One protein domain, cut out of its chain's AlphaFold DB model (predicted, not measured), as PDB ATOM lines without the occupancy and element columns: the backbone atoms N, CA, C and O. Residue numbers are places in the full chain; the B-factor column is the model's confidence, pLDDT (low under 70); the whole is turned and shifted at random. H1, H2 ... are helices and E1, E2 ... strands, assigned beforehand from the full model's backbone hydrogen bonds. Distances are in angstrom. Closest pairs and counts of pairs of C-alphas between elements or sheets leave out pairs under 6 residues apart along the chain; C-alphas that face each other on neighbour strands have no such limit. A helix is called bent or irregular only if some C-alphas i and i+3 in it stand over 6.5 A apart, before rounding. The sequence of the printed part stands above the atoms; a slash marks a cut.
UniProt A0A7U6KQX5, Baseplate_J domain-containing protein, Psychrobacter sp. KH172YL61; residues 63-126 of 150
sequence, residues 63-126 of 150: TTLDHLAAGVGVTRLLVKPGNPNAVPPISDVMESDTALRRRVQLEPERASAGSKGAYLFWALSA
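AT A GLANCE: This is residues 63 to 126 of the 150 residues of the protein "Baseplate_J domain-containing protein" of Psychrobacter sp. KH172YL61 (UniProt A0A7U6KQX5). Three short helices sit together at one end with H2 in the middle, H1 side by side with it on one side and H3 crossing it steeply on the other, while a long narrow loop, residues 81 to 96, reaches away from them as an arm and folds back to H2. The short strand E1 lies at the base of this arm, where residues 78 to 80 pair with residues 93 to 94 of the returning stretch. The printed part has 64 residues with three named helices and one named strand, in the order H1, E1, H2, H3, and its class is mostly helix. It is loose, with a radius of gyration of the C-alphas of 14.4 A, and the C-alphas span 48 by 23 by 16 A, the arm making much of the length.

HOW THE PARTS SIT: Begin with H2, residues 97 to 109, the longest helix by residues, which touches both of the other helices. Look first toward H1, residues 63 to 71: the two touch, and their closest C-alphas are those of Ala 69 and Val 104, 5.9 A apart. H1 and H2 run the same way at a shallow tilt of 13 degrees, with their centres 11.1 A apart. Now look toward H3, residues 116 to 124: it touches H2 with 11 pairs of C-alphas within 8 A, the closest being those of Glu 109 and Ala 118 at 5.1 A. H2 and H3 form a helical hairpin; they run opposite ways at a steep tilt of 45 degrees, centre to centre 9.9 A. H1 and H3 are apart. Go next to E1, residues 78 to 80, which pairs with no named strand; residues 93 to 94, too short a stretch to bear a name, pair with it antiparallel. E1 is apart from H1, from H2 and from H3. On the backbone, every O i to N i+4 pair is within hydrogen-bond range in H1 and H3, while in H2 it is 7 of 9.

IN THESE COORDINATES: Find C-alpha 97 of Asp 97 at (28.034, -2.476, -54.108); from there H2 runs 19.7 A to C-alpha 109 at (39.433, 3.384, -39.154). H2 is irregular: C-alphas 105 and 108 are 7.0 A apart, against about 5 A in a regular helix, and its line is a rough one. Go back to the first printed residue, Thr 63, whose C-alpha is at (24.888, -11.131, -51.459); there H1 begins, and it measures 12.6 A from first to last C-alpha, ending at Gly 71. E1 runs from Leu 78 to Lys 80, 5.8 A. H3 begins at Lys 116 and ends at Leu 124, where you will find the C-alpha at (28.852, 7.892, -45.215), 12.2 A from its first.

THE WHOLE: Look for the two C-alphas farthest apart, those of Val 87 in the arm and Ala 113 between H2 and H3: they are 48.7 A apart. With the arm included the outline is a rod. The link from E1 to H2 is long, with 16 residues, 81 to 96, whose C-alphas lie 6 to 28 A from the mean of the C-alphas. The links from H1 to E1 and from H2 to H3 are short, with 6 residues each. From the first to the last printed C-alpha, Thr 63 to Ala 126, the distance is 21.7 A, and the printed part has no cut. Read the B-factor column for the model's own confidence: the mean pLDDT of the printed part is 95.5, and no printed residue is under 70.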
ATOM      1  N   THR A  63      25.047 -10.466 -52.764       96.12
ATOM      2  CA  THR A  63      24.888 -11.131 -51.459       96.12
ATOM      3  C   THR A  63      26.205 -11.584 -50.834       96.12
ATOM      4  O   THR A  63      26.341 -11.595 -49.614       96.12
ATOM      5  N   THR A  64      27.213 -11.939 -51.639       97.19
ATOM      6  CA  THR A  64      28.517 -12.336 -51.084       97.19
ATOM      7  C   THR A  64      29.249 -11.131 -50.492       97.19
ATOM      8  O   THR A  64      29.875 -11.260 -49.440       97.19
ATOM      9  N   LEU A  65      29.111  -9.949 -51.105       97.75
ATOM     10  CA  LEU A  65      29.600  -8.699 -50.521       97.75
ATOM     11  C   LEU A  65      28.891  -8.403 -49.196       97.75
ATOM     12  O   LEU A  65      29.558  -8.023 -48.238       97.75
ATOM     13  N   ASP A  66      27.577  -8.624 -49.126       97.62
ATOM     14  CA  ASP A  66      26.798  -8.406 -47.903       97.62
ATOM     15  C   ASP A  66      27.271  -9.309 -46.757       97.62
ATOM     16  O   ASP A  66      27.425  -8.848 -45.628       97.62
ATOM     17  N   HIS A  67      27.577 -10.578 -47.043       97.00
ATOM     18  CA  HIS A  67      28.134 -11.494 -46.046       97.00
ATOM     19  C   HIS A  67      29.528 -11.075 -45.567       97.00
ATOM     20  O   HIS A  67      29.798 -11.126 -44.366       97.00
ATOM     21  N   LEU A  68      30.410 -10.635 -46.471       97.06
ATOM     22  CA  LEU A  68      31.728 -10.121 -46.077       97.06
ATOM     23  C   LEU A  68      31.610  -8.833 -45.253       97.06
ATOM     24  O   LEU A  68      32.306  -8.690 -44.250       97.06
ATOM     25  N   ALA A  69      30.715  -7.922 -45.642       97.69
ATOM     26  CA  ALA A  69      30.448  -6.688 -44.910       97.69
ATOM     27  C   ALA A  69      29.911  -6.977 -43.500       97.69
ATOM     28  O   ALA A  69      30.400  -6.415 -42.517       97.69
ATOM     29  N   ALA A  70      28.974  -7.922 -43.381       97.44
ATOM     30  CA  ALA A  70      28.425  -8.347 -42.099       97.44
ATOM     31  C   ALA A  70      29.503  -8.924 -41.166       97.44
ATOM     32  O   ALA A  70      29.424  -8.729 -39.954       97.44
ATOM     33  N   GLY A  71      30.544  -9.562 -41.715       96.44
ATOM     34  CA  GLY A  71      31.692 -10.066 -40.955       96.44
ATOM     35  C   GLY A  71      32.480  -8.986 -40.202       96.44
ATOM     36  O   GLY A  71      33.092  -9.290 -39.181       96.44
ATOM     37  N   VAL A  72      32.423  -7.728 -40.654       95.88
ATOM     38  CA  VAL A  72      33.010  -6.560 -39.964       95.88
ATOM     39  C   VAL A  72      31.947  -5.648 -39.334       95.88
ATOM     40  O   VAL A  72      32.236  -4.535 -38.907       95.88
ATOM     41  N   GLY A  73      30.695  -6.108 -39.257       95.81
ATOM     42  CA  GLY A  73      29.592  -5.355 -38.659       95.81
ATOM     43  C   GLY A  73      29.068  -4.197 -39.515       95.81
ATOM     44  O   GLY A  73      28.429  -3.295 -38.978       95.81
ATOM     45  N   VAL A  74      29.313  -4.205 -40.829       97.25
ATOM     46  CA  VAL A  74      28.751  -3.231 -41.777       97.25
ATOM     47  C   VAL A  74      27.597  -3.876 -42.538       97.25
ATOM     48  O   VAL A  74      27.736  -4.959 -43.098       97.25
ATOM     49  N   THR A  75      26.456  -3.196 -42.595       97.19
ATOM     50  CA  THR A  75      25.280  -3.643 -43.350       97.19
ATOM     51  C   THR A  75      24.930  -2.661 -44.463       97.19
ATOM     52  O   THR A  75      25.233  -1.461 -44.392       97.19
ATOM     53  N   ARG A  76      24.299  -3.194 -45.514       97.38
ATOM     54  CA  ARG A  76      23.815  -2.412 -46.651       97.38
ATOM     55  C   ARG A  76      22.687  -1.486 -46.211       97.38
ATOM     56  O   ARG A  76      21.741  -1.934 -45.564       97.38
ATOM     57  N   LEU A  77      22.788  -0.212 -46.575       97.12
ATOM     58  CA  LEU A  77      21.779   0.786 -46.226       97.12
ATOM     59  C   LEU A  77      20.612   0.775 -47.221       97.12
ATOM     60  O   LEU A  77      20.784   0.510 -48.414       97.12
ATOM     61  N   LEU A  78      19.418   1.081 -46.714       96.88
ATOM     62  CA  LEU A  78      18.246   1.388 -47.527       96.88
ATOM     63  C   LEU A  78      18.353   2.846 -47.984       96.88
ATOM     64  O   LEU A  78      18.449   3.737 -47.148       96.88
ATOM     65  N   VAL A  79      18.335   3.087 -49.295       95.81
ATOM     66  CA  VAL A  79      18.382   4.443 -49.873       95.81
ATOM     67  C   VAL A  79      16.974   5.002 -50.002       95.81
ATOM     68  O   VAL A  79      16.700   6.139 -49.635       95.81
ATOM     69  N   LYS A  80      16.052   4.194 -50.532       94.88
ATOM     70  CA  LYS A  80      14.655   4.590 -50.693       94.88
ATOM     71  C   LYS A  80      13.743   3.399 -50.426       94.88
ATOM     72  O   LYS A  80      13.905   2.378 -51.099       94.88
ATOM     73  N   PRO A  81      12.771   3.521 -49.504       94.50
ATOM     74  CA  PRO A  81      11.772   2.483 -49.318       94.50
ATOM     75  C   PRO A  81      10.942   2.328 -50.595       94.50
ATOM     76  O   PRO A  81      10.564   3.308 -51.246       94.50
ATOM     77  N   GLY A  82      10.677   1.081 -50.956       93.94
ATOM     78  CA  GLY A  82       9.766   0.705 -52.017       93.94
ATOM     79  C   GLY A  82       8.307   0.929 -51.624       93.94
ATOM     80  O   GLY A  82       7.977   1.461 -50.563       93.94
ATOM     81  N   ASN A  83       7.405   0.507 -52.506       95.62
ATOM     82  CA  ASN A  83       5.972   0.506 -52.249       95.62
ATOM     83  C   ASN A  83       5.359  -0.824 -52.718       95.62
ATOM     84  O   ASN A  83       5.134  -0.992 -53.923       95.62
ATOM     85  N   PRO A  84       5.043  -1.751 -51.796       93.69
ATOM     86  CA  PRO A  84       4.458  -3.043 -52.148       93.69
ATOM     87  C   PRO A  84       3.007  -2.932 -52.639       93.69
ATOM     88  O   PRO A  84       2.527  -3.834 -53.314       93.69
ATOM     89  N   ASN A  85       2.319  -1.827 -52.329       95.50
ATOM     90  CA  ASN A  85       0.927  -1.588 -52.717       95.50
ATOM     91  C   ASN A  85       0.798  -0.863 -54.068       95.50
ATOM     92  O   ASN A  85      -0.316  -0.644 -54.542       95.50
ATOM     93  N   ALA A  86       1.913  -0.449 -54.678       94.00
ATOM     94  CA  ALA A  86       1.899   0.091 -56.031       94.00
ATOM     95  C   ALA A  86       1.562  -1.014 -57.048       94.00
ATOM     96  O   ALA A  86       1.840  -2.190 -56.822       94.00
ATOM     97  N   VAL A  87       0.973  -0.635 -58.184       93.88
ATOM     98  CA  VAL A  87       0.700  -1.549 -59.303       93.88
ATOM     99  C   VAL A  87       1.504  -1.070 -60.516       93.88
ATOM    100  O   VAL A  87       1.123  -0.058 -61.108       93.88
ATOM    101  N   PRO A  88       2.599  -1.751 -60.910       91.88
ATOM    102  CA  PRO A  88       3.233  -2.911 -60.263       91.88
ATOM    103  C   PRO A  88       3.963  -2.561 -58.943       91.88
ATOM    104  O   PRO A  88       4.304  -1.392 -58.739       91.88
ATOM    105  N   PRO A  89       4.237  -3.550 -58.060       94.75
ATOM    106  CA  PRO A  89       4.972  -3.323 -56.815       94.75
ATOM    107  C   PRO A  89       6.367  -2.748 -57.071       94.75
ATOM    108  O   PRO A  89       7.095  -3.222 -57.943       94.75
ATOM    109  N   ILE A  90       6.747  -1.739 -56.289       96.06
ATOM    110  CA  ILE A  90       8.054  -1.082 -56.384       96.06
ATOM    111  C   ILE A  90       8.943  -1.645 -55.276       96.06
ATOM    112  O   ILE A  90       8.589  -1.540 -54.102       96.06
ATOM    113  N   SER A  91      10.084  -2.233 -55.635       95.06
ATOM    114  CA  SER A  91      11.059  -2.753 -54.672       95.06
ATOM    115  C   SER A  91      11.852  -1.639 -53.989       95.06
ATOM    116  O   SER A  91      12.002  -0.542 -54.530       95.06
ATOM    117  N   ASP A  92      12.416  -1.960 -52.829       96.19
ATOM    118  CA  ASP A  92      13.367  -1.106 -52.125       96.19
ATOM    119  C   ASP A  92      14.587  -0.785 -52.998       96.19
ATOM    120  O   ASP A  92      15.116  -1.644 -53.711       96.19
ATOM    121  N   VAL A  93      15.053   0.462 -52.925       95.94
ATOM    122  CA  VAL A  93      16.327   0.872 -53.516       95.94
ATOM    123  C   VAL A  93      17.385   0.782 -52.430       95.94
ATOM    124  O   VAL A  93      17.371   1.552 -51.469       95.94
ATOM    125  N   MET A  94      18.300  -0.165 -52.595       96.38
ATOM    126  CA  MET A  94      19.399  -0.406 -51.665       96.38
ATOM    127  C   MET A  94      20.677   0.300 -52.119       96.38
ATOM    128  O   MET A  94      20.861   0.604 -53.299       96.38
ATOM    129  N   GLU A  95      21.579   0.528 -51.169       96.56
ATOM    130  CA  GLU A  95      22.917   1.062 -51.411       96.56
ATOM    131  C   GLU A  95      23.661   0.223 -52.466       96.56
ATOM    132  O   GLU A  95      23.524  -1.000 -52.519       96.56
ATOM    133  N   SER A  96      24.462   0.872 -53.316       96.19
ATOM    134  CA  SER A  96      25.253   0.192 -54.353       96.19
ATOM    135  C   SER A  96      26.424  -0.624 -53.784       96.19
ATOM    136  O   SER A  96      27.007  -0.267 -52.762       96.19
ATOM    137  N   ASP A  97      26.864  -1.665 -54.501       96.88
ATOM    138  CA  ASP A  97      28.034  -2.476 -54.108       96.88
ATOM    139  C   ASP A  97      29.317  -1.648 -53.966       96.88
ATOM    140  O   ASP A  97      30.166  -1.924 -53.123       96.88
ATOM    141  N   THR A  98      29.476  -0.616 -54.796       95.88
ATOM    142  CA  THR A  98      30.624   0.292 -54.732       95.88
ATOM    143  C   THR A  98      30.631   1.128 -53.457       95.88
ATOM    144  O   THR A  98      31.690   1.285 -52.850       95.88
ATOM    145  N   ALA A  99      29.466   1.626 -53.032       96.06
ATOM    146  CA  ALA A  99      29.329   2.403 -51.802       96.06
ATOM    147  C   ALA A  99      29.526   1.519 -50.561       96.06
ATOM    148  O   ALA A  99      30.363   1.837 -49.712       96.06
ATOM    149  N   LEU A 100      28.890   0.340 -50.538       97.38
ATOM    150  CA  LEU A 100      29.053  -0.622 -49.451       97.38
ATOM    151  C   LEU A 100      30.520  -1.044 -49.300       97.38
ATOM    152  O   LEU A 100      31.069  -1.006 -48.201       97.38
ATOM    153  N   ARG A 101      31.201  -1.372 -50.407       97.06
ATOM    154  CA  ARG A 101      32.627  -1.734 -50.387       97.06
ATOM    155  C   ARG A 101      33.499  -0.610 -49.827       97.06
ATOM    156  O   ARG A 101      34.401  -0.893 -49.043       97.06
ATOM    157  N   ARG A 102      33.226   0.650 -50.189       96.06
ATOM    158  CA  ARG A 102      33.941   1.819 -49.648       96.06
ATOM    159  C   ARG A 102      33.774   1.911 -48.132       96.06
ATOM    160  O   ARG A 102      34.759   2.117 -47.433       96.06
ATOM    161  N   ARG A 103      32.561   1.716 -47.612       97.19
ATOM    162  CA  ARG A 103      32.301   1.722 -46.162       97.19
ATOM    163  C   ARG A 103      33.003   0.573 -45.447       97.19
ATOM    164  O   ARG A 103      33.637   0.810 -44.427       97.19
ATOM    165  N   VAL A 104      32.970  -0.635 -46.010       97.44
ATOM    166  CA  VAL A 104      33.701  -1.798 -45.475       97.44
ATOM    167  C   VAL A 104      35.207  -1.529 -45.415       97.44
ATOM    168  O   VAL A 104      35.846  -1.863 -44.427       97.44
ATOM    169  N   GLN A 105      35.785  -0.880 -46.430       96.56
ATOM    170  CA  GLN A 105      37.206  -0.509 -46.429       96.56
ATOM    171  C   GLN A 105      37.561   0.554 -45.381       96.56
ATOM    172  O   GLN A 105      38.690   0.567 -44.901       96.56
ATOM    173  N   LEU A 106      36.623   1.442 -45.045       96.56
ATOM    174  CA  LEU A 106      36.801   2.477 -44.023       96.56
ATOM    175  C   LEU A 106      36.524   1.970 -42.598       96.56
ATOM    176  O   LEU A 106      36.934   2.625 -41.641       96.56
ATOM    177  N   GLU A 107      35.851   0.824 -42.440       96.25
ATOM    178  CA  GLU A 107      35.486   0.250 -41.135       96.25
ATOM    179  C   GLU A 107      36.670   0.135 -40.162       96.25
ATOM    180  O   GLU A 107      36.497   0.572 -39.022       96.25
ATOM    181  N   PRO A 108      37.880  -0.306 -40.567       95.00
ATOM    182  CA  PRO A 108      39.013  -0.412 -39.647       95.00
ATOM    183  C   PRO A 108      39.426   0.924 -39.014       95.00
ATOM    184  O   PRO A 108      39.999   0.950 -37.927       95.00
ATOM    185  N   GLU A 109      39.133   2.050 -39.672       95.25
ATOM    186  CA  GLU A 109      39.433   3.384 -39.154       95.25
ATOM    187  C   GLU A 109      38.340   3.939 -38.229       95.25
ATOM    188  O   GLU A 109      38.583   4.943 -37.565       95.25
ATOM    189  N   ARG A 110      37.155   3.316 -38.129       94.50
ATOM    190  CA  ARG A 110      35.978   3.907 -37.453       94.50
ATOM    191  C   ARG A 110      36.212   4.319 -36.000       94.50
ATOM    192  O   ARG A 110      35.571   5.251 -35.518       94.50
ATOM    193  N   ALA A 111      37.087   3.594 -35.302       92.19
ATOM    194  CA  ALA A 111      37.399   3.797 -33.889       92.19
ATOM    195  C   ALA A 111      38.584   4.756 -33.672       92.19
ATOM    196  O   ALA A 111      38.936   5.051 -32.531       92.19
ATOM    197  N   SER A 112      39.213   5.238 -34.747       92.56
ATOM    198  CA  SER A 112      40.344   6.154 -34.662       92.56
ATOM    199  C   SER A 112      39.873   7.569 -34.335       92.56
ATOM    200  O   SER A 112      39.030   8.147 -35.024       92.56
ATOM    201  N   ALA A 113      40.436   8.159 -33.284       88.94
ATOM    202  CA  ALA A 113      40.132   9.528 -32.899       88.94
ATOM    203  C   ALA A 113      40.856  10.504 -33.840       88.94
ATOM    204  O   ALA A 113      42.054  10.742 -33.709       88.94
ATOM    205  N   GLY A 114      40.120  11.080 -34.792       83.69
ATOM    206  CA  GLY A 114      40.623  12.145 -35.660       83.69
ATOM    207  C   GLY A 114      41.265  11.689 -36.973       83.69
ATOM    208  O   GLY A 114      41.820  12.535 -37.678       83.69
ATOM    209  N   SER A 115      41.187  10.404 -37.347       92.62
ATOM    210  CA  SER A 115      41.592  10.015 -38.702       92.62
ATOM    211  C   SER A 115      40.584  10.511 -39.736       92.62
ATOM    212  O   SER A 115      39.381  10.624 -39.485       92.62
ATOM    213  N   LYS A 116      41.082  10.784 -40.943       93.38
ATOM    214  CA  LYS A 116      40.232  11.143 -42.078       93.38
ATOM    215  C   LYS A 116      39.196  10.049 -42.361       93.38
ATOM    216  O   LYS A 116      38.038  10.371 -42.617       93.38
ATOM    217  N   GLY A 117      39.599   8.776 -42.308       95.00
ATOM    218  CA  GLY A 117      38.711   7.650 -42.578       95.00
ATOM    219  C   GLY A 117      37.637   7.459 -41.514       95.00
ATOM    220  O   GLY A 117      36.519   7.121 -41.885       95.00
ATOM    221  N   ALA A 118      37.897   7.780 -40.240       95.81
ATOM    222  CA  ALA A 118      36.875   7.748 -39.193       95.81
ATOM    223  C   ALA A 118      35.724   8.714 -39.505       95.81
ATOM    224  O   ALA A 118      34.561   8.312 -39.541       95.81
ATOM    225  N   TYR A 119      36.041   9.980 -39.801       95.19
ATOM    226  CA  TYR A 119      35.030  10.974 -40.172       95.19
ATOM    227  C   TYR A 119      34.263  10.572 -41.437       95.19
ATOM    228  O   TYR A 119      33.042  10.705 -41.477       95.19
ATOM    229  N   LEU A 120      34.958  10.041 -42.450       96.56
ATOM    230  CA  LEU A 120      34.317   9.551 -43.673       96.56
ATOM    231  C   LEU A 120      33.400   8.355 -43.407       96.56
ATOM    232  O   LEU A 120      32.291   8.328 -43.931       96.56
ATOM    233  N   PHE A 121      33.831   7.388 -42.597       96.75
ATOM    234  CA  PHE A 121      33.039   6.208 -42.261       96.75
ATOM    235  C   PHE A 121      31.715   6.604 -41.612       96.75
ATOM    236  O   PHE A 121      30.658   6.154 -42.054       96.75
ATOM    237  N   TRP A 122      31.766   7.467 -40.594       95.62
ATOM    238  CA  TRP A 122      30.570   7.912 -39.882       95.62
ATOM    239  C   TRP A 122      29.671   8.789 -40.752       95.62
ATOM    240  O   TRP A 122      28.460   8.594 -40.743       95.62
ATOM    241  N   ALA A 123      30.243   9.694 -41.556       96.12
ATOM    242  CA  ALA A 123      29.468  10.534 -42.468       96.12
ATOM    243  C   ALA A 123      28.739   9.710 -43.544       96.12
ATOM    244  O   ALA A 123      27.551   9.910 -43.769       96.12
ATOM    245  N   LEU A 124      29.429   8.755 -44.176       96.69
ATOM    246  CA  LEU A 124      28.852   7.892 -45.215       96.69
ATOM    247  C   LEU A 124      27.920   6.812 -44.651       96.69
ATOM    248  O   LEU A 124      27.125   6.252 -45.392       96.69
ATOM    249  N   SER A 125      28.028   6.486 -43.362       96.50
ATOM    250  CA  SER A 125      27.152   5.505 -42.708       96.50
ATOM    251  C   SER A 125      25.916   6.128 -42.064       96.50
ATOM    252  O   SER A 125      25.109   5.389 -41.506       96.50
ATOM    253  N   ALA A 126      25.774   7.456 -42.109       95.88
ATOM    254  CA  ALA A 126      24.652   8.155 -41.492       95.88
ATOM    255  C   ALA A 126      23.315   7.837 -42.181       95.88
ATOM    256  O   ALA A 126      22.321   7.632 -41.493       95.88
TER     257      ALA A 126